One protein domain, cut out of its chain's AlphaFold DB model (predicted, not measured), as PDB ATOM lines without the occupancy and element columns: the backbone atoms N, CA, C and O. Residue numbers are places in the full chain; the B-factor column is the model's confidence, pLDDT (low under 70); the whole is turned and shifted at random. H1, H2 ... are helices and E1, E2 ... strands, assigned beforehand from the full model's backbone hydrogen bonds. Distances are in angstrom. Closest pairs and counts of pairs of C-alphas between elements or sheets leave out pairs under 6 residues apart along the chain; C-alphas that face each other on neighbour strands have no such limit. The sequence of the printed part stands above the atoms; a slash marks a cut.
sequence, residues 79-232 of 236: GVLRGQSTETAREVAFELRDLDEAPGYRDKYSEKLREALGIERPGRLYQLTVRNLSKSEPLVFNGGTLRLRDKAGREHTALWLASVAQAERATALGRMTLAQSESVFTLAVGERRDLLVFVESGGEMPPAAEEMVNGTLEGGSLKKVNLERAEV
ATOM      1  N   GLY A  79      72.711 173.801 124.642       78.19
ATOM      2  CA  GLY A  79      74.120 173.476 124.507       78.19
ATOM      3  C   GLY A  79      74.317 172.310 123.547       78.19
ATOM      4  O   GLY A  79      73.832 171.209 123.792       78.19
ATOM      5  N   VAL A  80      75.087 172.543 122.493       88.75
ATOM      6  CA  VAL A  80      75.586 171.512 121.580       88.75
ATOM      7  C   VAL A  80      77.110 171.537 121.593       88.75
ATOM      8  O   VAL A  80      77.713 172.546 121.961       88.75
ATOM      9  N   LEU A  81      77.746 170.455 121.159       89.12
ATOM     10  CA  LEU A  81      79.174 170.460 120.854       89.12
ATOM     11  C   LEU A  81      79.364 170.472 119.340       89.12
ATOM     12  O   LEU A  81      78.850 169.595 118.650       89.12
ATOM     13  N   ARG A  82      80.104 171.449 118.818       93.06
ATOM     14  CA  ARG A  82      80.384 171.593 117.386       93.06
ATOM     15  C   ARG A  82      81.870 171.518 117.114       93.06
ATOM     16  O   ARG A  82      82.668 172.091 117.843       93.06
ATOM     17  N   GLY A  83      82.235 170.850 116.035       90.56
ATOM     18  CA  GLY A  83      83.608 170.833 115.557       90.56
ATOM     19  C   GLY A  83      83.652 170.694 114.053       90.56
ATOM     20  O   GLY A  83      82.680 170.277 113.421       90.56
ATOM     21  N   GLN A  84      84.789 171.051 113.479       90.31
ATOM     22  CA  GLN A  84      84.996 170.982 112.046       90.31
ATOM     23  C   GLN A  84      86.395 170.451 111.750       90.31
ATOM     24  O   GLN A  84      87.365 170.835 112.400       90.31
ATOM     25  N   SER A  85      86.488 169.559 110.769       85.38
ATOM     26  CA  SER A  85      87.752 169.101 110.200       85.38
ATOM     27  C   SER A  85      87.918 169.711 108.812       85.38
ATOM     28  O   SER A  85      87.010 169.616 107.982       85.38
ATOM     29  N   THR A  86      89.057 170.358 108.581       80.25
ATOM     30  CA  THR A  86      89.453 170.961 107.303       80.25
ATOM     31  C   THR A  86      90.784 170.360 106.870       80.25
ATOM     32  O   THR A  86      91.856 170.902 107.131       80.25
ATOM     33  N   GLU A  87      90.737 169.202 106.217       72.00
ATOM     34  CA  GLU A  87      91.945 168.510 105.764       72.00
ATOM     35  C   GLU A  87      91.951 168.299 104.258       72.00
ATOM     36  O   GLU A  87      91.056 167.654 103.719       72.00
ATOM     37  N   THR A  88      92.998 168.834 103.614       59.09
ATOM     38  CA  THR A  88      93.506 168.578 102.245       59.09
ATOM     39  C   THR A  88      92.546 168.692 101.048       59.09
ATOM     40  O   THR A  88      93.036 168.802  99.932       59.09
ATOM     41  N   ALA A  89      91.232 168.739 101.266       61.28
ATOM     42  CA  ALA A  89      90.117 169.013 100.341       61.28
ATOM     43  C   ALA A  89      88.754 168.696 101.003       61.28
ATOM     44  O   ALA A  89      87.698 169.032 100.463       61.28
ATOM     45  N   ARG A  90      88.778 168.017 102.156       72.25
ATOM     46  CA  ARG A  90      87.616 167.548 102.895       72.25
ATOM     47  C   ARG A  90      87.273 168.517 104.003       72.25
ATOM     48  O   ARG A  90      88.096 168.830 104.863       72.25
ATOM     49  N   GLU A  91      86.036 168.970 103.963       86.94
ATOM     50  CA  GLU A  91      85.452 169.825 104.977       86.94
ATOM     51  C   GLU A  91      84.304 169.043 105.602       86.94
ATOM     52  O   GLU A  91      83.374 168.628 104.913       86.94
ATOM     53  N   VAL A  92      84.391 168.770 106.898       88.62
ATOM     54  CA  VAL A  92      83.382 167.976 107.604       88.62
ATOM     55  C   VAL A  92      83.015 168.683 108.887       88.62
ATOM     56  O   VAL A  92      83.895 169.000 109.684       88.62
ATOM     57  N   ALA A  93      81.722 168.909 109.093       91.56
ATOM     58  CA  ALA A  93      81.197 169.474 110.324       91.56
ATOM     59  C   ALA A  93      80.508 168.400 111.166       91.56
ATOM     60  O   ALA A  93      79.796 167.534 110.649       91.56
ATOM     61  N   PHE A  94      80.702 168.509 112.473       93.00
ATOM     62  CA  PHE A  94      80.134 167.643 113.490       93.00
ATOM     63  C   PHE A  94      79.307 168.481 114.452       93.00
ATOM     64  O   PHE A  94      79.738 169.555 114.873       93.00
ATOM     65  N   GLU A  95      78.138 167.976 114.824       93.44
ATOM     66  CA  GLU A  95      77.316 168.543 115.887       93.44
ATOM     67  C   GLU A  95      76.802 167.412 116.771       93.44
ATOM     68  O   GLU A  95      76.096 166.525 116.300       93.44
ATOM     69  N   LEU A  96      77.160 167.437 118.050       93.19
ATOM     70  CA  LEU A  96      76.644 166.525 119.056       93.19
ATOM     71  C   LEU A  96      75.647 167.260 119.947       93.19
ATOM     72  O   LEU A  96      75.959 168.322 120.491       93.19
ATOM     73  N   ARG A  97      74.478 166.659 120.139       89.44
ATOM     74  CA  ARG A  97      73.427 167.175 121.016       89.44
ATOM     75  C   ARG A  97      72.835 166.079 121.891       89.44
ATOM     76  O   ARG A  97      72.869 164.902 121.524       89.44
ATOM     77  N   ASP A  98      72.286 166.475 123.034       86.81
ATOM     78  CA  ASP A  98      71.399 165.598 123.804       86.81
ATOM     79  C   ASP A  98      70.138 165.315 122.966       86.81
ATOM     80  O   ASP A  98      69.713 166.149 122.165       86.81
ATOM     81  N   LEU A  99      69.578 164.114 123.085       78.94
ATOM     82  CA  LEU A  99      68.450 163.681 122.258       78.94
ATOM     83  C   LEU A  99      67.155 164.428 122.553       78.94
ATOM     84  O   LEU A  99      66.322 164.588 121.660       78.94
ATOM     85  N   ASP A 100      66.986 164.833 123.804       69.56
ATOM     86  CA  ASP A 100      65.867 165.644 124.239       69.56
ATOM     87  C   ASP A 100      66.402 166.781 125.102       69.56
ATOM     88  O   ASP A 100      67.036 166.590 126.142       69.56
ATOM     89  N   GLU A 101      66.172 167.985 124.606       61.16
ATOM     90  CA  GLU A 101      66.707 169.213 125.160       61.16
ATOM     91  C   GLU A 101      65.761 169.804 126.227       61.16
ATOM     92  O   GLU A 101      66.105 170.790 126.881       61.16
ATOM     93  N   ALA A 102      64.587 169.186 126.443       65.19
ATOM     94  CA  ALA A 102      63.640 169.538 127.495       65.19
ATOM     95  C   ALA A 102      64.002 168.837 128.828       65.19
ATOM     96  O   ALA A 102      63.819 167.621 128.967       65.19
ATOM     97  N   PRO A 103      64.442 169.577 129.869       64.88
ATOM     98  CA  PRO A 103      64.976 168.980 131.099       64.88
ATOM     99  C   PRO A 103      64.017 168.031 131.836       64.88
ATOM    100  O   PRO A 103      64.469 167.101 132.495       64.88
ATOM    101  N   GLY A 104      62.701 168.243 131.725       65.88
ATOM    102  CA  GLY A 104      61.695 167.495 132.489       65.88
ATOM    103  C   GLY A 104      61.403 166.072 131.997       65.88
ATOM    104  O   GLY A 104      60.876 165.271 132.765       65.88
ATOM    105  N   TYR A 105      61.728 165.740 130.741       69.56
ATOM    106  CA  TYR A 105      61.368 164.445 130.139       69.56
ATOM    107  C   TYR A 105      62.543 163.693 129.512       69.56
ATOM    108  O   TYR A 105      62.406 162.501 129.225       69.56
ATOM    109  N   ARG A 106      63.701 164.346 129.372       72.75
ATOM    110  CA  ARG A 106      64.864 163.809 128.660       72.75
ATOM    111  C   ARG A 106      65.320 162.429 129.120       72.75
ATOM    112  O   ARG A 106      65.584 161.561 128.293       72.75
ATOM    113  N   ASP A 107      65.357 162.187 130.428       77.50
ATOM    114  CA  ASP A 107      65.872 160.926 130.974       77.50
ATOM    115  C   ASP A 107      64.909 159.778 130.674       77.50
ATOM    116  O   ASP A 107      65.328 158.707 130.241       77.50
ATOM    117  N   LYS A 108      63.605 160.050 130.787       80.81
ATOM    118  CA  LYS A 108      62.535 159.109 130.449       80.81
ATOM    119  C   LYS A 108      62.463 158.840 128.946       80.81
ATOM    120  O   LYS A 108      62.149 157.725 128.533       80.81
ATOM    121  N   TYR A 109      62.726 159.848 128.115       81.06
ATOM    122  CA  TYR A 109      62.799 159.672 126.667       81.06
ATOM    123  C   TYR A 109      64.011 158.819 126.273       81.06
ATOM    124  O   TYR A 109      63.857 157.828 125.557       81.06
ATOM    125  N   SER A 110      65.191 159.151 126.806       83.06
ATOM    126  CA  SER A 110      66.422 158.372 126.638       83.06
ATOM    127  C   SER A 110      66.225 156.919 127.082       83.06
ATOM    128  O   SER A 110      66.585 156.001 126.354       83.06
ATOM    129  N   GLU A 111      65.586 156.691 128.231       87.75
ATOM    130  CA  GLU A 111      65.249 155.357 128.734       87.75
ATOM    131  C   GLU A 111      64.364 154.562 127.771       87.75
ATOM    132  O   GLU A 111      64.762 153.481 127.340       87.75
ATOM    133  N   LYS A 112      63.225 155.118 127.347       88.25
ATOM    134  CA  LYS A 112      62.333 154.447 126.388       88.25
ATOM    135  C   LYS A 112      63.020 154.131 125.065       88.25
ATOM    136  O   LYS A 112      62.756 153.093 124.459       88.25
ATOM    137  N   LEU A 113      63.879 155.027 124.583       88.81
ATOM    138  CA  LEU A 113      64.604 154.791 123.343       88.81
ATOM    139  C   LEU A 113      65.672 153.705 123.521       88.81
ATOM    140  O   LEU A 113      65.814 152.858 122.642       88.81
ATOM    141  N   ARG A 114      66.372 153.665 124.662       92.00
ATOM    142  CA  ARG A 114      67.291 152.566 125.004       92.00
ATOM    143  C   ARG A 114      66.563 151.227 125.039       92.00
ATOM    144  O   ARG A 114      67.033 150.285 124.405       92.00
ATOM    145  N   GLU A 115      65.402 151.156 125.685       91.31
ATOM    146  CA  GLU A 115      64.553 149.958 125.682       91.31
ATOM    147  C   GLU A 115      64.177 149.550 124.253       91.31
ATOM    148  O   GLU A 115      64.354 148.396 123.862       91.31
ATOM    149  N   ALA A 116      63.736 150.506 123.429       90.94
ATOM    150  CA  ALA A 116      63.370 150.247 122.039       90.94
ATOM    151  C   ALA A 116      64.546 149.730 121.191       90.94
ATOM    152  O   ALA A 116      64.312 148.966 120.248       90.94
ATOM    153  N   LEU A 117      65.776 150.133 121.523       91.94
ATOM    154  CA  LEU A 117      67.035 149.704 120.904       91.94
ATOM    155  C   LEU A 117      67.603 148.408 121.513       91.94
ATOM    156  O   LEU A 117      68.612 147.910 121.021       91.94
ATOM    157  N   GLY A 118      66.989 147.850 122.562       92.06
ATOM    158  CA  GLY A 118      67.520 146.679 123.263       92.06
ATOM    159  C   GLY A 118      68.817 146.970 124.030       92.06
ATOM    160  O   GLY A 118      69.704 146.118 124.078       92.06
ATOM    161  N   ILE A 119      68.960 148.180 124.578       93.81
ATOM    162  CA  ILE A 119      70.087 148.598 125.422       93.81
ATOM    163  C   ILE A 119      69.648 148.528 126.887       93.81
ATOM    164  O   ILE A 119      68.942 149.401 127.385       93.81
ATOM    165  N   GLU A 120      70.105 147.498 127.590       90.38
ATOM    166  CA  GLU A 120      69.743 147.258 128.998       90.38
ATOM    167  C   GLU A 120      70.597 148.073 129.980       90.38
ATOM    168  O   GLU A 120      70.226 148.267 131.135       90.38
ATOM    169  N   ARG A 121      71.746 148.579 129.520       91.00
ATOM    170  CA  ARG A 121      72.692 149.323 130.358       91.00
ATOM    171  C   ARG A 121      72.169 150.735 130.657       91.00
ATOM    172  O   ARG A 121      71.637 151.382 129.746       91.00
ATOM    173  N   PRO A 122      72.325 151.241 131.896       91.56
ATOM    174  CA  PRO A 122      71.953 152.608 132.237       91.56
ATOM    175  C   PRO A 122      72.879 153.605 131.536       91.56
ATOM    176  O   PRO A 122      74.070 153.354 131.366       91.56
ATOM    177  N   GLY A 123      72.341 154.753 131.135       92.44
ATOM    178  CA  GLY A 123      73.115 155.780 130.446       92.44
ATOM    179  C   GLY A 123      72.251 156.737 129.634       92.44
ATOM    180  O   GLY A 123      71.022 156.752 129.755       92.44
ATOM    181  N   ARG A 124      72.908 157.533 128.790       91.69
ATOM    182  CA  ARG A 124      72.277 158.571 127.967       91.69
ATOM    183  C   ARG A 124      72.613 158.378 126.495       91.69
ATOM    184  O   ARG A 124      73.736 158.021 126.142       91.69
ATOM    185  N   LEU A 125      71.622 158.613 125.647       92.25
ATOM    186  CA  LEU A 125      71.780 158.641 124.202       92.25
ATOM    187  C   LEU A 125      71.942 160.087 123.719       92.25
ATOM    188  O   LEU A 125      71.216 160.974 124.158       92.25
ATOM    189  N   TYR A 126      72.859 160.295 122.783       92.19
ATOM    190  CA  TYR A 126      73.111 161.578 122.135       92.19
ATOM    191  C   TYR A 126      72.959 161.421 120.631       92.19
ATOM    192  O   TYR A 126      73.202 160.343 120.080       92.19
ATOM    193  N   GLN A 127      72.607 162.509 119.957       92.19
ATOM    194  CA  GLN A 127      72.585 162.564 118.506       92.19
ATOM    195  C   GLN A 127      73.851 163.245 117.994       92.19
ATOM    196  O   GLN A 127      74.096 164.414 118.290       92.19
ATOM    197  N   LEU A 128      74.627 162.520 117.193       93.56
ATOM    198  CA  LEU A 128      75.763 163.037 116.443       93.56
ATOM    199  C   LEU A 128      75.342 163.271 114.992       93.56
ATOM    200  O   LEU A 128      75.049 162.335 114.252       93.56
ATOM    201  N   THR A 129      75.349 164.525 114.576       93.56
ATOM    202  CA  THR A 129      75.172 164.932 113.186       93.56
ATOM    203  C   THR A 129      76.538 165.036 112.520       93.56
ATOM    204  O   THR A 129      77.404 165.770 112.994       93.56
ATOM    205  N   VAL A 130      76.712 164.352 111.392       92.75
ATOM    206  CA  VAL A 130      77.885 164.461 110.517       92.75
ATOM    207  C   VAL A 130      77.446 165.094 109.204       92.75
ATOM    208  O   VAL A 130      76.504 164.615 108.569       92.75
ATOM    209  N   ARG A 131      78.114 166.166 108.779       93.44
ATOM    210  CA  ARG A 131      77.819 166.863 107.524       93.44
ATOM    211  C   ARG A 131      79.065 166.948 106.655       93.44
ATOM    212  O   ARG A 131      80.073 167.509 107.080       93.44
ATOM    213  N   ASN A 132      78.968 166.437 105.430       92.38
ATOM    214  CA  ASN A 132      80.012 166.590 104.429       92.38
ATOM    215  C   ASN A 132      79.870 167.961 103.748       92.38
ATOM    216  O   ASN A 132      78.968 168.176 102.942       92.38
ATOM    217  N   LEU A 133      80.757 168.889 104.094       91.06
ATOM    218  CA  LEU A 133      80.849 170.231 103.517       91.06
ATOM    219  C   LEU A 133      81.847 170.304 102.347       91.06
ATOM    220  O   LEU A 133      82.006 171.359 101.737       91.06
ATOM    221  N   SER A 134      82.518 169.195 102.024       87.88
ATOM    222  CA  SER A 134      83.480 169.120 100.922       87.88
ATOM    223  C   SER A 134      82.816 169.479  99.598       87.88
ATOM    224  O   SER A 134      81.665 169.129  99.362       87.88
ATOM    225  N   LYS A 135      83.550 170.128  98.690       88.06
ATOM    226  CA  LYS A 135      82.992 170.577  97.400       88.06
ATOM    227  C   LYS A 135      82.972 169.500  96.317       88.06
ATOM    228  O   LYS A 135      82.238 169.640  95.345       88.06
ATOM    229  N   SER A 136      83.799 168.467  96.449       84.25
ATOM    230  CA  SER A 136      84.058 167.528  95.349       84.25
ATOM    231  C   SER A 136      84.263 166.078  95.770       84.25
ATOM    232  O   SER A 136      84.228 165.207  94.907       84.25
ATOM    233  N   GLU A 137      84.474 165.793  97.056       88.25
ATOM    234  CA  GLU A 137      84.790 164.440  97.518       88.25
ATOM    235  C   GLU A 137      83.718 163.873  98.454       88.25
ATOM    236  O   GLU A 137      83.252 164.574  99.364       88.25
ATOM    237  N   PRO A 138      83.338 162.593  98.283       89.38
ATOM    238  CA  PRO A 138      82.565 161.893  99.291       89.38
ATOM    239  C   PRO A 138      83.410 161.670 100.551       89.38
ATOM    240  O   PRO A 138      84.625 161.456 100.491       89.38
ATOM    241  N   LEU A 139      82.753 161.678 101.707       87.62
ATOM    242  CA  LEU A 139      83.369 161.361 102.988       87.62
ATOM    243  C   LEU A 139      83.157 159.884 103.304       87.62
ATOM    244  O   LEU A 139      82.023 159.464 103.510       87.62
ATOM    245  N   VAL A 140      84.240 159.123 103.443       89.38
ATOM    246  CA  VAL A 140      84.192 157.814 104.109       89.38
ATOM    247  C   VAL A 140      84.358 158.047 105.607       89.38
ATOM    248  O   VAL A 140      85.457 158.331 106.089       89.38
ATOM    249  N   PHE A 141      83.255 157.974 106.343       88.75
ATOM    250  CA  PHE A 141      83.243 158.131 107.788       88.75
ATOM    251  C   PHE A 141      83.514 156.789 108.468       88.75
ATOM    252  O   PHE A 141      82.909 155.774 108.124       88.75
ATOM    253  N   ASN A 142      84.418 156.799 109.448       89.06
ATOM    254  CA  ASN A 142      84.668 155.682 110.347       89.06
ATOM    255  C   ASN A 142      84.728 156.231 111.777       89.06
ATOM    256  O   ASN A 142      85.662 156.958 112.120       89.06
ATOM    257  N   GLY A 143      83.710 155.893 112.569       78.69
ATOM    258  CA  GLY A 143      83.338 156.547 113.819       78.69
ATOM    259  C   GLY A 143      84.450 156.703 114.845       78.69
ATOM    260  O   GLY A 143      84.462 157.696 115.558       78.69
ATOM    261  N   GLY A 144      85.435 155.811 114.899       88.56
ATOM    262  CA  GLY A 144      86.549 155.981 115.832       88.56
ATOM    263  C   GLY A 144      86.094 156.116 117.292       88.56
ATOM    264  O   GLY A 144      85.187 155.413 117.734       88.56
ATOM    265  N   THR A 145      86.733 157.010 118.045       92.44
ATOM    266  CA  THR A 145      86.463 157.265 119.464       92.44
ATOM    267  C   THR A 145      85.923 158.677 119.661       92.44
ATOM    268  O   THR A 145      86.583 159.654 119.305       92.44
ATOM    269  N   LEU A 146      84.752 158.782 120.292       94.12
ATOM    270  CA  LEU A 146      84.167 160.042 120.741       94.12
ATOM    271  C   LEU A 146      84.283 160.145 122.268       94.12
ATOM    272  O   LEU A 146      83.784 159.287 122.995       94.12
ATOM    273  N   ARG A 147      84.931 161.205 122.752       95.12
ATOM    274  CA  ARG A 147      85.054 161.537 124.177       95.12
ATOM    275  C   ARG A 147      84.363 162.855 124.475       95.12
ATOM    276  O   ARG A 147      84.453 163.784 123.676       95.12
ATOM    277  N   LEU A 148      83.713 162.943 125.627       94.88
ATOM    278  CA  LEU A 148      83.018 164.128 126.123       94.88
ATOM    279  C   LEU A 148      83.602 164.518 127.472       94.88
ATOM    280  O   LEU A 148      83.929 163.645 128.273       94.88
ATOM    281  N   ARG A 149      83.677 165.816 127.748       94.25
ATOM    282  CA  ARG A 149      84.040 166.328 129.067       94.25
ATOM    283  C   ARG A 149      82.913 167.168 129.635       94.25
ATOM    284  O   ARG A 149      82.375 168.038 128.946       94.25
ATOM    285  N   ASP A 150      82.577 166.919 130.894       92.50
ATOM    286  CA  ASP A 150      81.560 167.683 131.611       92.50
ATOM    287  C   ASP A 150      82.145 168.849 132.430       92.50
ATOM    288  O   ASP A 150      83.362 169.021 132.546       92.50
ATOM    289  N   LYS A 151      81.263 169.674 133.008       91.69
ATOM    290  CA  LYS A 151      81.620 170.809 133.878       91.69
ATOM    291  C   LYS A 151      82.359 170.408 135.154       91.69
ATOM    292  O   LYS A 151      83.132 171.213 135.667       91.69
ATOM    293  N   ALA A 152      82.144 169.190 135.651       91.00
ATOM    294  CA  ALA A 152      82.883 168.644 136.788       91.00
ATOM    295  C   ALA A 152      84.291 168.164 136.385       91.00
ATOM    296  O   ALA A 152      85.080 167.753 137.233       91.00
ATOM    297  N   GLY A 153      84.626 168.235 135.093       91.50
ATOM    298  CA  GLY A 153      85.913 167.851 134.543       91.50
ATOM    299  C   GLY A 153      86.039 166.360 134.249       91.50
ATOM    300  O   GLY A 153      87.140 165.948 133.880       91.50
ATOM    301  N   ARG A 154      84.961 165.577 134.375       92.81
ATOM    302  CA  ARG A 154      84.958 164.133 134.122       92.81
ATOM    303  C   ARG A 154      84.908 163.851 132.632       92.81
ATOM    304  O   ARG A 154      84.224 164.550 131.881       92.81
ATOM    305  N   GLU A 155      85.619 162.807 132.231       93.75
ATOM    306  CA  GLU A 155      85.652 162.338 130.853       93.75
ATOM    307  C   GLU A 155      84.729 161.137 130.668       93.75
ATOM    308  O   GLU A 155      84.758 160.179 131.438       93.75
ATOM    309  N   HIS A 156      83.934 161.187 129.607       94.44
ATOM    310  CA  HIS A 156      82.973 160.164 129.228       94.44
ATOM    311  C   HIS A 156      83.313 159.663 127.829       94.44
ATOM    312  O   HIS A 156      83.590 160.462 126.936       94.44
ATOM    313  N   THR A 157      83.286 158.349 127.614       95.06
ATOM    314  CA  THR A 157      83.495 157.765 126.279       95.06
ATOM    315  C   THR A 157      82.156 157.337 125.704       95.06
ATOM    316  O   THR A 157      81.424 156.577 126.334       95.06
ATOM    317  N   ALA A 158      81.838 157.822 124.507       94.75
ATOM    318  CA  ALA A 158      80.647 157.409 123.789       94.75
ATOM    319  C   ALA A 158      80.910 156.113 123.011       94.75
ATOM    320  O   ALA A 158      81.948 155.928 122.374       94.75
ATOM    321  N   LEU A 159      79.930 155.223 123.066       94.25
ATOM    322  CA  LEU A 159      79.882 153.924 122.422       94.25
ATOM    323  C   LEU A 159      78.931 153.994 121.222       94.25
ATOM    324  O   LEU A 159      77.830 154.543 121.302       94.25
ATOM    325  N   TRP A 160      79.347 153.413 120.098       93.25
ATOM    326  CA  TRP A 160      78.503 153.284 118.908       93.25
ATOM    327  C   TRP A 160      77.359 152.309 119.179       93.25
ATOM    328  O   TRP A 160      77.594 151.267 119.795       93.25
ATOM    329  N   LEU A 161      76.142 152.587 118.694       92.12
ATOM    330  CA  LEU A 161      74.975 151.765 119.047       92.12
ATOM    331  C   LEU A 161      75.166 150.275 118.760       92.12
ATOM    332  O   LEU A 161      74.812 149.453 119.598       92.12
ATOM    333  N   ALA A 162      75.778 149.926 117.627       87.00
ATOM    334  CA  ALA A 162      76.031 148.535 117.254       87.00
ATOM    335  C   ALA A 162      76.870 147.757 118.290       87.00
ATOM    336  O   ALA A 162      76.802 146.535 118.330       87.00
ATOM    337  N   SER A 163      77.648 148.448 119.133       89.00
ATOM    338  CA  SER A 163      78.473 147.823 120.177       89.00
ATOM    339  C   SER A 163      77.726 147.539 121.485       89.00
ATOM    340  O   SER A 163      78.212 146.767 122.309       89.00
ATOM    341  N   VAL A 164      76.559 148.157 121.692       92.25
ATOM    342  CA  VAL A 164      75.815 148.094 122.965       92.25
ATOM    343  C   VAL A 164      74.381 147.605 122.817       92.25
ATOM    344  O   VAL A 164      73.808 147.094 123.776       92.25
ATOM    345  N   ALA A 165      73.792 147.762 121.636       91.12
ATOM    346  CA  ALA A 165      72.424 147.374 121.355       91.12
ATOM    347  C   ALA A 165      72.320 145.889 121.008       91.12
ATOM    348  O   ALA A 165      73.140 145.340 120.273       91.12
ATOM    349  N   GLN A 166      71.255 145.248 121.485       90.00
ATOM    350  CA  GLN A 166      70.933 143.867 121.146       90.00
ATOM    351  C   GLN A 166      69.858 143.861 120.058       90.00
ATOM    352  O   GLN A 166      68.664 143.928 120.351       90.00
ATOM    353  N   ALA A 167      70.272 143.783 118.789       83.25
ATOM    354  CA  ALA A 167      69.365 143.892 117.639       83.25
ATOM    355  C   ALA A 167      68.194 142.888 117.675       83.25
ATOM    356  O   ALA A 167      67.092 143.211 117.236       83.25
ATOM    357  N   GLU A 168      68.410 141.698 118.240       87.44
ATOM    358  CA  GLU A 168      67.381 140.662 118.417       87.44
ATOM    359  C   GLU A 168      66.299 141.055 119.432       87.44
ATOM    360  O   GLU A 168      65.142 140.662 119.287       87.44
ATOM    361  N   ARG A 169      66.661 141.856 120.441       88.56
ATOM    362  CA  ARG A 169      65.744 142.375 121.467       88.56
ATOM    363  C   ARG A 169      65.165 143.741 121.105       88.56
ATOM    364  O   ARG A 169      64.171 144.158 121.694       88.56
ATOM    365  N   ALA A 170      65.758 144.434 120.135       90.00
ATOM    366  CA  ALA A 170      65.274 145.721 119.667       90.00
ATOM    367  C   ALA A 170      63.901 145.589 118.990       90.00
ATOM    368  O   ALA A 170      63.614 144.636 118.259       90.00
ATOM    369  N   THR A 171      63.058 146.601 119.177       89.88
ATOM    370  CA  THR A 171      61.788 146.750 118.452       89.88
ATOM    371  C   THR A 171      62.029 146.911 116.945       89.88
ATOM    372  O   THR A 171      63.147 147.176 116.507       89.88
ATOM    373  N   ALA A 172      60.984 146.802 116.115       87.25
ATOM    374  CA  ALA A 172      61.123 147.038 114.673       87.25
ATOM    375  C   ALA A 172      61.699 148.433 114.358       87.25
ATOM    376  O   ALA A 172      62.620 148.545 113.550       87.25
ATOM    377  N   LEU A 173      61.212 149.470 115.052       85.56
ATOM    378  CA  LEU A 173      61.748 150.827 114.946       85.56
ATOM    379  C   LEU A 173      63.207 150.882 115.415       85.56
ATOM    380  O   LEU A 173      64.048 151.423 114.708       85.56
ATOM    381  N   GLY A 174      63.517 150.259 116.554       87.06
ATOM    382  CA  GLY A 174      64.881 150.185 117.072       87.06
ATOM    383  C   GLY A 174      65.851 149.556 116.076       87.06
ATOM    384  O   GLY A 174      66.900 150.127 115.806       87.06
ATOM    385  N   ARG A 175      65.483 148.438 115.439       89.06
ATOM    386  CA  ARG A 175      66.311 147.800 114.400       89.06
ATOM    387  C   ARG A 175      66.552 148.710 113.196       89.06
ATOM    388  O   ARG A 175      67.670 148.749 112.691       89.06
ATOM    389  N   MET A 176      65.542 149.466 112.759       86.06
ATOM    390  CA  MET A 176      65.720 150.467 111.700       86.06
ATOM    391  C   MET A 176      66.687 151.575 112.133       86.06
ATOM    392  O   MET A 176      67.593 151.925 111.379       86.06
ATOM    393  N   THR A 177      66.543 152.093 113.355       86.88
ATOM    394  CA  THR A 177      67.444 153.109 113.914       86.88
ATOM    395  C   THR A 177      68.881 152.597 114.041       86.88
ATOM    396  O   THR A 177      69.816 153.347 113.756       86.88
ATOM    397  N   LEU A 178      69.077 151.326 114.411       87.81
ATOM    398  CA  LEU A 178      70.397 150.691 114.473       87.81
ATOM    399  C   LEU A 178      71.066 150.638 113.097       87.81
ATOM    400  O   LEU A 178      72.216 151.051 112.981       87.81
ATOM    401  N   ALA A 179      70.337 150.224 112.057       85.12
ATOM    402  CA  ALA A 179      70.847 150.219 110.684       85.12
ATOM    403  C   ALA A 179      71.195 151.636 110.181       85.12
ATOM    404  O   ALA A 179      72.148 151.841 109.433       85.12
ATOM    405  N   GLN A 180      70.452 152.655 110.619       84.31
ATOM    406  CA  GLN A 180      70.740 154.051 110.273       84.31
ATOM    407  C   GLN A 180      71.916 154.642 111.065       84.31
ATOM    408  O   GLN A 180      72.578 155.553 110.563       84.31
ATOM    409  N   SER A 181      72.231 154.096 112.241       84.62
ATOM    410  CA  SER A 181      73.274 154.589 113.156       84.62
ATOM    411  C   SER A 181      74.588 153.800 113.079       84.62
ATOM    412  O   SER A 181      75.339 153.743 114.054       84.62
ATOM    413  N   GLU A 182      74.874 153.169 111.940       84.69
ATOM    414  CA  GLU A 182      76.164 152.520 111.693       84.69
ATOM    415  C   GLU A 182      77.330 153.510 111.833       84.69
ATOM    416  O   GLU A 182      77.247 154.664 111.414       84.69
ATOM    417  N   SER A 183      78.441 153.050 112.410       84.69
ATOM    418  CA  SER A 183      79.639 153.873 112.614       84.69
ATOM    419  C   SER A 183      80.534 153.962 111.376       84.69
ATOM    420  O   SER A 183      81.478 154.749 111.372       84.69
ATOM    421  N   VAL A 184      80.259 153.181 110.328       90.44
ATOM    422  CA  VAL A 184      81.027 153.177 109.078       90.44
ATOM    423  C   VAL A 184      80.079 153.386 107.907       90.44
ATOM    424  O   VAL A 184      79.165 152.596 107.704       90.44
ATOM    425  N   PHE A 185      80.286 154.450 107.136       90.44
ATOM    426  CA  PHE A 185      79.464 154.762 105.966       90.44
ATOM    427  C   PHE A 185      80.151 155.757 105.034       90.44
ATOM    428  O   PHE A 185      81.163 156.366 105.374       90.44
ATOM    429  N   THR A 186      79.566 155.949 103.853       91.94
ATOM    430  CA  THR A 186      79.964 157.005 102.918       91.94
ATOM    431  C   THR A 186      78.880 158.082 102.865       91.94
ATOM    432  O   THR A 186      77.704 157.741 102.777       91.94
ATOM    433  N   LEU A 187      79.265 159.360 102.928       90.81
ATOM    434  CA  LEU A 187      78.392 160.512 102.662       90.81
ATOM    435  C   LEU A 187      78.789 161.172 101.355       90.81
ATOM    436  O   LEU A 187      79.960 161.522 101.168       90.81
ATOM    437  N   ALA A 188      77.819 161.410 100.479       93.06
ATOM    438  CA  ALA A 188      78.045 162.223  99.297       93.06
ATOM    439  C   ALA A 188      78.300 163.694  99.675       93.06
ATOM    440  O   ALA A 188      78.176 164.118 100.828       93.06
ATOM    441  N   VAL A 189      78.723 164.481  98.691       91.94
ATOM    442  CA  VAL A 189      78.950 165.923  98.845       91.94
ATOM    443  C   VAL A 189      77.653 166.622  99.261       91.94
ATOM    444  O   VAL A 189      76.612 166.422  98.640       91.94
ATOM    445  N   GLY A 190      77.714 167.447 100.309       89.69
ATOM    446  CA  GLY A 190      76.565 168.190 100.834       89.69
ATOM    447  C   GLY A 190      75.609 167.367 101.701       89.69
ATOM    448  O   GLY A 190      74.690 167.935 102.295       89.69
ATOM    449  N   GLU A 191      75.814 166.051 101.810       93.69
ATOM    450  CA  GLU A 191      74.951 165.196 102.617       93.69
ATOM    451  C   GLU A 191      75.193 165.359 104.117       93.69
ATOM    452  O   GLU A 191      76.274 165.709 104.604       93.69
ATOM    453  N   ARG A 192      74.130 165.059 104.858       93.19
ATOM    454  CA  ARG A 192      74.093 165.006 106.310       93.19
ATOM    455  C   ARG A 192      73.612 163.624 106.724       93.19
ATOM    456  O   ARG A 192      72.658 163.112 106.145       93.19
ATOM    457  N   ARG A 193      74.200 163.081 107.786       91.31
ATOM    458  CA  ARG A 193      73.671 161.907 108.478       91.31
ATOM    459  C   ARG A 193      73.622 162.140 109.973       91.31
ATOM    460  O   ARG A 193      74.555 162.683 110.558       91.31
ATOM    461  N   ASP A 194      72.518 161.702 110.554       91.75
ATOM    462  CA  ASP A 194      72.294 161.715 111.987       91.75
ATOM    463  C   ASP A 194      72.520 160.305 112.526       91.75
ATOM    464  O   ASP A 194      71.991 159.330 111.991       91.75
ATOM    465  N   LEU A 195      73.328 160.211 113.571       91.44
ATOM    466  CA  LEU A 195      73.683 158.976 114.250       91.44
ATOM    467  C   LEU A 195      73.298 159.101 115.712       91.44
ATOM    468  O   LEU A 195      73.348 160.189 116.287       91.44
ATOM    469  N   LEU A 196      72.990 157.973 116.333       92.75
ATOM    470  CA  LEU A 196      72.902 157.895 117.779       92.75
ATOM    471  C   LEU A 196      74.192 157.315 118.357       92.75
ATOM    472  O   LEU A 196      74.789 156.393 117.801       92.75
ATOM    473  N   VAL A 197      74.607 157.853 119.495       94.31
ATOM    474  CA  VAL A 197      75.717 157.337 120.299       94.31
ATOM    475  C   VAL A 197      75.266 157.209 121.748       94.31
ATOM    476  O   VAL A 197      74.407 157.960 122.207       94.31
ATOM    477  N   PHE A 198      75.821 156.243 122.469       94.69
ATOM    478  CA  PHE A 198      75.440 155.931 123.841       94.69
ATOM    479  C   PHE A 198      76.601 156.194 124.792       94.69
ATOM    480  O   PHE A 198      77.708 155.726 124.555       94.69
ATOM    481  N   VAL A 199      76.355 156.895 125.891       95.00
ATOM    482  CA  VAL A 199      77.309 156.992 126.998       95.00
ATOM    483  C   VAL A 199      76.752 156.193 128.163       95.00
ATOM    484  O   VAL A 199      75.628 156.434 128.607       95.00
ATOM    485  N   GLU A 200      77.534 155.232 128.641       93.38
ATOM    486  CA  GLU A 200      77.166 154.387 129.773       93.38
ATOM    487  C   GLU A 200      77.296 155.154 131.095       93.38
ATOM    488  O   GLU A 200      78.207 155.962 131.279       93.38
ATOM    489  N   SER A 201      76.379 154.904 132.027       90.56
ATOM    490  CA  SER A 201      76.456 155.437 133.385       90.56
ATOM    491  C   SER A 201      77.364 154.563 134.251       90.56
ATOM    492  O   SER A 201      77.102 153.379 134.435       90.56
ATOM    493  N   GLY A 202      78.397 155.164 134.847       83.25
ATOM    494  CA  GLY A 202      79.254 154.524 135.855       83.25
ATOM    495  C   GLY A 202      78.720 154.619 137.292       83.25
ATOM    496  O   GLY A 202      79.505 154.535 138.230       83.25
ATOM    497  N   GLY A 203      77.417 154.871 137.471       82.25
ATOM    498  CA  GLY A 203      76.781 155.176 138.762       82.25
ATOM    499  C   GLY A 203      76.198 156.590 138.838       82.25
ATOM    500  O   GLY A 203      75.262 156.829 139.593       82.25
ATOM    501  N   GLU A 204      76.686 157.503 137.997       83.75
ATOM    502  CA  GLU A 204      76.091 158.821 137.770       83.75
ATOM    503  C   GLU A 204      75.652 158.972 136.314       83.75
ATOM    504  O   GLU A 204      76.238 158.366 135.408       83.75
ATOM    505  N   MET A 205      74.594 159.748 136.078       86.94
ATOM    506  CA  MET A 205      74.084 159.954 134.726       86.94
ATOM    507  C   MET A 205      75.083 160.760 133.881       86.94
ATOM    508  O   MET A 205      75.627 161.754 134.364       86.94
ATOM    509  N   PRO A 206      75.311 160.366 132.613       90.62
ATOM    510  CA  PRO A 206      76.121 161.145 131.685       90.62
ATOM    511  C   PRO A 206      75.586 162.573 131.494       90.62
ATOM    512  O   PRO A 206      74.367 162.786 131.598       90.62
ATOM    513  N   PRO A 207      76.475 163.532 131.163       89.12
ATOM    514  CA  PRO A 207      76.177 164.955 131.216       89.12
ATOM    515  C   PRO A 207      75.074 165.338 130.242       89.12
ATOM    516  O   PRO A 207      75.110 164.968 129.065       89.12
ATOM    517  N   ALA A 208      74.122 166.133 130.706       86.44
ATOM    518  CA  ALA A 208      73.132 166.716 129.815       86.44
ATOM    519  C   ALA A 208      73.706 167.879 128.985       86.44
ATOM    520  O   ALA A 208      74.838 168.328 129.197       86.44
ATOM    521  N   ALA A 209      72.909 168.402 128.049       80.31
ATOM    522  CA  ALA A 209      73.280 169.511 127.164       80.31
ATOM    523  C   ALA A 209      73.922 170.707 127.889       80.31
ATOM    524  O   ALA A 209      74.909 171.281 127.428       80.31
ATOM    525  N   GLU A 210      73.408 171.090 129.053       82.94
ATOM    526  CA  GLU A 210      73.903 172.193 129.875       82.94
ATOM    527  C   GLU A 210      75.209 171.889 130.623       82.94
ATOM    528  O   GLU A 210      75.885 172.820 131.061       82.94
ATOM    529  N   GLU A 211      75.595 170.622 130.734       87.88
ATOM    530  CA  GLU A 211      76.764 170.157 131.488       87.88
ATOM    531  C   GLU A 211      77.954 169.812 130.590       87.88
ATOM    532  O   GLU A 211      79.084 169.762 131.076       87.88
ATOM    533  N   MET A 212      77.733 169.622 129.286       89.25
ATOM    534  CA  MET A 212      78.799 169.385 128.306       89.25
ATOM    535  C   MET A 212      79.706 170.617 128.147       89.25
ATOM    536  O   MET A 212      79.224 171.721 127.903       89.25
ATOM    537  N   VAL A 213      81.025 170.451 128.232       91.06
ATOM    538  CA  VAL A 213      81.997 171.551 128.068       91.06
ATOM    539  C   VAL A 213      82.705 171.466 126.725       91.06
ATOM    540  O   VAL A 213      82.791 172.455 126.002       91.06
ATOM    541  N   ASN A 214      83.226 170.292 126.394       93.44
ATOM    542  CA  ASN A 214      83.881 170.024 125.123       93.44
ATOM    543  C   ASN A 214      83.860 168.522 124.828       93.44
ATOM    544  O   ASN A 214      83.390 167.710 125.629       93.44
ATOM    545  N   GLY A 215      84.354 168.164 123.654       94.31
ATOM    546  CA  GLY A 215      84.534 166.787 123.252       94.31
ATOM    547  C   GLY A 215      85.671 166.632 122.261       94.31
ATOM    548  O   GLY A 215      86.289 167.592 121.801       94.31
ATOM    549  N   THR A 216      85.967 165.388 121.935       94.69
ATOM    550  CA  THR A 216      86.978 165.034 120.950       94.69
ATOM    551  C   THR A 216      86.486 163.842 120.154       94.69
ATOM    552  O   THR A 216      86.085 162.839 120.739       94.69
ATOM    553  N   LEU A 217      86.547 163.947 118.831       92.38
ATOM    554  CA  LEU A 217      86.320 162.842 117.912       92.38
ATOM    555  C   LEU A 217      87.639 162.499 117.215       92.38
ATOM    556  O   LEU A 217      88.217 163.332 116.520       92.38
ATOM    557  N   GLU A 218      88.124 161.279 117.405       88.62
ATOM    558  CA  GLU A 218      89.348 160.759 116.784       88.62
ATOM    559  C   GLU A 218      88.998 159.494 115.998       88.62
ATOM    560  O   GLU A 218      88.487 158.543 116.582       88.62
ATOM    561  N   GLY A 219      89.254 159.452 114.687       76.75
ATOM    562  CA  GLY A 219      88.833 158.332 113.841       76.75
ATOM    563  C   GLY A 219      89.835 157.957 112.758       76.75
ATOM    564  O   GLY A 219      90.798 158.664 112.500       76.75
ATOM    565  N   GLY A 220      89.614 156.814 112.104       68.75
ATOM    566  CA  GLY A 220      90.555 156.307 111.097       68.75
ATOM    567  C   GLY A 220      90.696 157.216 109.870       68.75
ATOM    568  O   GLY A 220      91.764 157.269 109.268       68.75
ATOM    569  N   SER A 221      89.636 157.946 109.509       66.81
ATOM    570  CA  SER A 221      89.604 158.871 108.366       66.81
ATOM    571  C   SER A 221      89.626 160.354 108.752       66.81
ATOM    572  O   SER A 221      89.551 161.209 107.870       66.81
ATOM    573  N   LEU A 222      89.735 160.664 110.047       71.31
ATOM    574  CA  LEU A 222      89.698 162.019 110.595       71.31
ATOM    575  C   LEU A 222      90.860 162.179 111.577       71.31
ATOM    576  O   LEU A 222      90.928 161.420 112.547       71.31
ATOM    577  N   LYS A 223      91.734 163.186 111.425       76.38
ATOM    578  CA  LYS A 223      92.543 163.577 112.590       76.38
ATOM    579  C   LYS A 223      91.618 164.028 113.711       76.38
ATOM    580  O   LYS A 223      90.453 164.354 113.494       76.38
ATOM    581  N   LYS A 224      92.179 164.065 114.914       88.69
ATOM    582  CA  LYS A 224      91.540 164.599 116.112       88.69
ATOM    583  C   LYS A 224      90.759 165.884 115.816       88.69
ATOM    584  O   LYS A 224      91.353 166.922 115.536       88.69
ATOM    585  N   VAL A 225      89.436 165.801 115.925       90.81
ATOM    586  CA  VAL A 225      88.514 166.932 115.830       90.81
ATOM    587  C   VAL A 225      88.109 167.327 117.239       90.81
ATOM    588  O   VAL A 225      87.523 166.525 117.971       90.81
ATOM    589  N   ASN A 226      88.400 168.565 117.623       94.06
ATOM    590  CA  ASN A 226      87.897 169.121 118.873       94.06
ATOM    591  C   ASN A 226      86.450 169.582 118.668       94.06
ATOM    592  O   ASN A 226      86.138 170.237 117.672       94.06
ATOM    593  N   LEU A 227      85.576 169.224 119.605       94.12
ATOM    594  CA  LEU A 227      84.196 169.684 119.653       94.12
ATOM    595  C   LEU A 227      84.075 170.718 120.774       94.12
ATOM    596  O   LEU A 227      84.347 170.418 121.936       94.12
ATOM    597  N   GLU A 228      83.659 171.925 120.435       93.81
ATOM    598  CA  GLU A 228      83.523 173.044 121.361       93.81
ATOM    599  C   GLU A 228      82.054 173.307 121.667       93.81
ATOM    600  O   GLU A 228      81.181 173.139 120.811       93.81
ATOM    601  N   ARG A 229      81.767 173.726 122.902       90.81
ATOM    602  CA  ARG A 229      80.410 174.095 123.291       90.81
ATOM    603  C   ARG A 229      79.946 175.314 122.501       90.81
ATOM    604  O   ARG A 229      80.564 176.373 122.547       90.81
ATOM    605  N   ALA A 230      78.794 175.174 121.865       86.56
ATOM    606  CA  ALA A 230      78.037 176.259 121.273       86.56
ATOM    607  C   ALA A 230      76.620 176.267 121.855       86.56
ATOM    608  O   ALA A 230      76.100 175.234 122.275       86.56
ATOM    609  N   GLU A 231      75.987 177.435 121.871       81.88
ATOM    610  CA  GLU A 231      74.558 177.548 122.157       81.88
ATOM    611  C   GLU A 231      73.801 177.699 120.845       81.88
ATOM    612  O   GLU A 231      74.138 178.546 120.014       81.88
ATOM    613  N   VAL A 232      72.771 176.881 120.657       73.69
ATOM    614  CA  VAL A 232      71.875 176.960 119.508       73.69
ATOM    615  C   VAL A 232      70.497 177.329 120.006       73.69
ATOM    616  O   VAL A 232      69.974 176.749 120.951       73.69
TER     617      VAL A 232
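AT A GLANCE: This is residues 79 to 232 of the 236 residues of an uncharacterized protein of Planctomycetes bacterium (UniProt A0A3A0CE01). The domain is a closed barrel of eight antiparallel strands, E1, E2, E3, E8, E6, E5, E9 and E10 round the ring, with H1 and H2 on its outside. A small two-strand sheet, E4 and E7, sits at the end of the barrel where E3 ends, while H1 crosses E3 nearer its other end; the ring is thinnest between E8 and E6, which pair over residues 158 to 160 of E6. The printed part has 154 residues, with three named helices and ten named strands in the order E1 E2 H1 E3 E4 E5 E6 H2 H3 E7 E8 E9 E10, and its class is mixed, helices and strands. It is compact, with a radius of gyration of the C-alphas of 15.1 A, and spans 42 by 37 by 24 A.

IN THESE COORDINATES: E1, residues 79 to 87, begins at C-alpha 79 (74.120, 173.476, 124.507) and is 26.3 A long. E2, residues 90 to 98, is 26.5 A long. H1, residues 106 to 116, is 15.2 A long. E3, residues 123 to 132, is 29.0 A long and ends at C-alpha 132 (80.012, 166.590, 104.429). E4 is residues 139 to 142, E5 residues 145 to 150 and E6 residues 155 to 160. H2 is residues 161 to 164, and H3, residues 172 to 180, is 12.7 A long. E7 is residues 184 to 187. E8, residues 192 to 200, is 25.9 A long, and E9, residues 212 to 219, is 20.8 A long. E10, residues 222 to 232, is 24.9 A long and ends at C-alpha 232 (71.875, 176.960, 119.508).

HOW THE PARTS SIT: E1 and E2 form a hairpin at 166 degrees, with N 83 and O 94 3.0 A apart, within hydrogen-bond range. E2 and E3 are antiparallel at 155 degrees, with N 95 and O 129 at 3.0 A. E3 and E8 are antiparallel at 155 degrees, with N 128 and O 195 at 2.8 A. E8 and E6 stand at 122 degrees, with N 159 and O 198 at 2.7 A. E5 and E6 form a hairpin, with N 148 and O 156 at 2.8 A. E5 and E9 are antiparallel at 168 degrees, with N 147 and O 216 at 2.8 A. E9 and E10 form a hairpin, with N 215 and O 227 at 2.8 A. E10 bends by 60 degrees at residue 229 and closes the ring on E1, with N 82 and O 228 at 2.8 A. H1 is on the barrel at a height over the sheet of 8.2 A; it lies over E3 and runs across the strands, at 80 degrees to E3 on the local plane. The closest C-alphas of H1 and E3, Ser 110 and Leu 125, are 5.9 A apart. H2 is on the barrel at a height of 7.0 A, over none of the strands. H3 is on the barrel too, and the closest C-alphas of H3 and E8, Gln 180 and Leu 195, are 7.0 A apart. H1 and H3 only just touch, with 3 pairs of C-alphas within 8 A, and only at their ends; the closest are Ala 116 and Gly 174, 5.2 A. H2 and H3 are close but not clearly touching, and H1 and H2 are apart. E4 and E7 are antiparallel at 165 degrees, with N 141 and O 185 at 2.8 A; the closest C-alphas of E3 and E4, Asn 132 and Leu 139, are 6.4 A apart. E4 runs on into E5 at 75 degrees across a break of 2 residues. In H1 and H3 every O i to N i+4 pair is within hydrogen-bond range; H2 is too short for such a pair.

THE WHOLE: The two C-alphas farthest apart, those of Ser 136 and Gly 203, are 45.7 A apart, and those of Gly 79 and Val 232 are 6.5 A apart. The printed part has no cut. The link from E8 to E9, 11 residues, is long. The mean pLDDT of the printed part is 87.3; the model's confidence is under 70 at residues 88 to 89, 100 to 105 and 220 to 221.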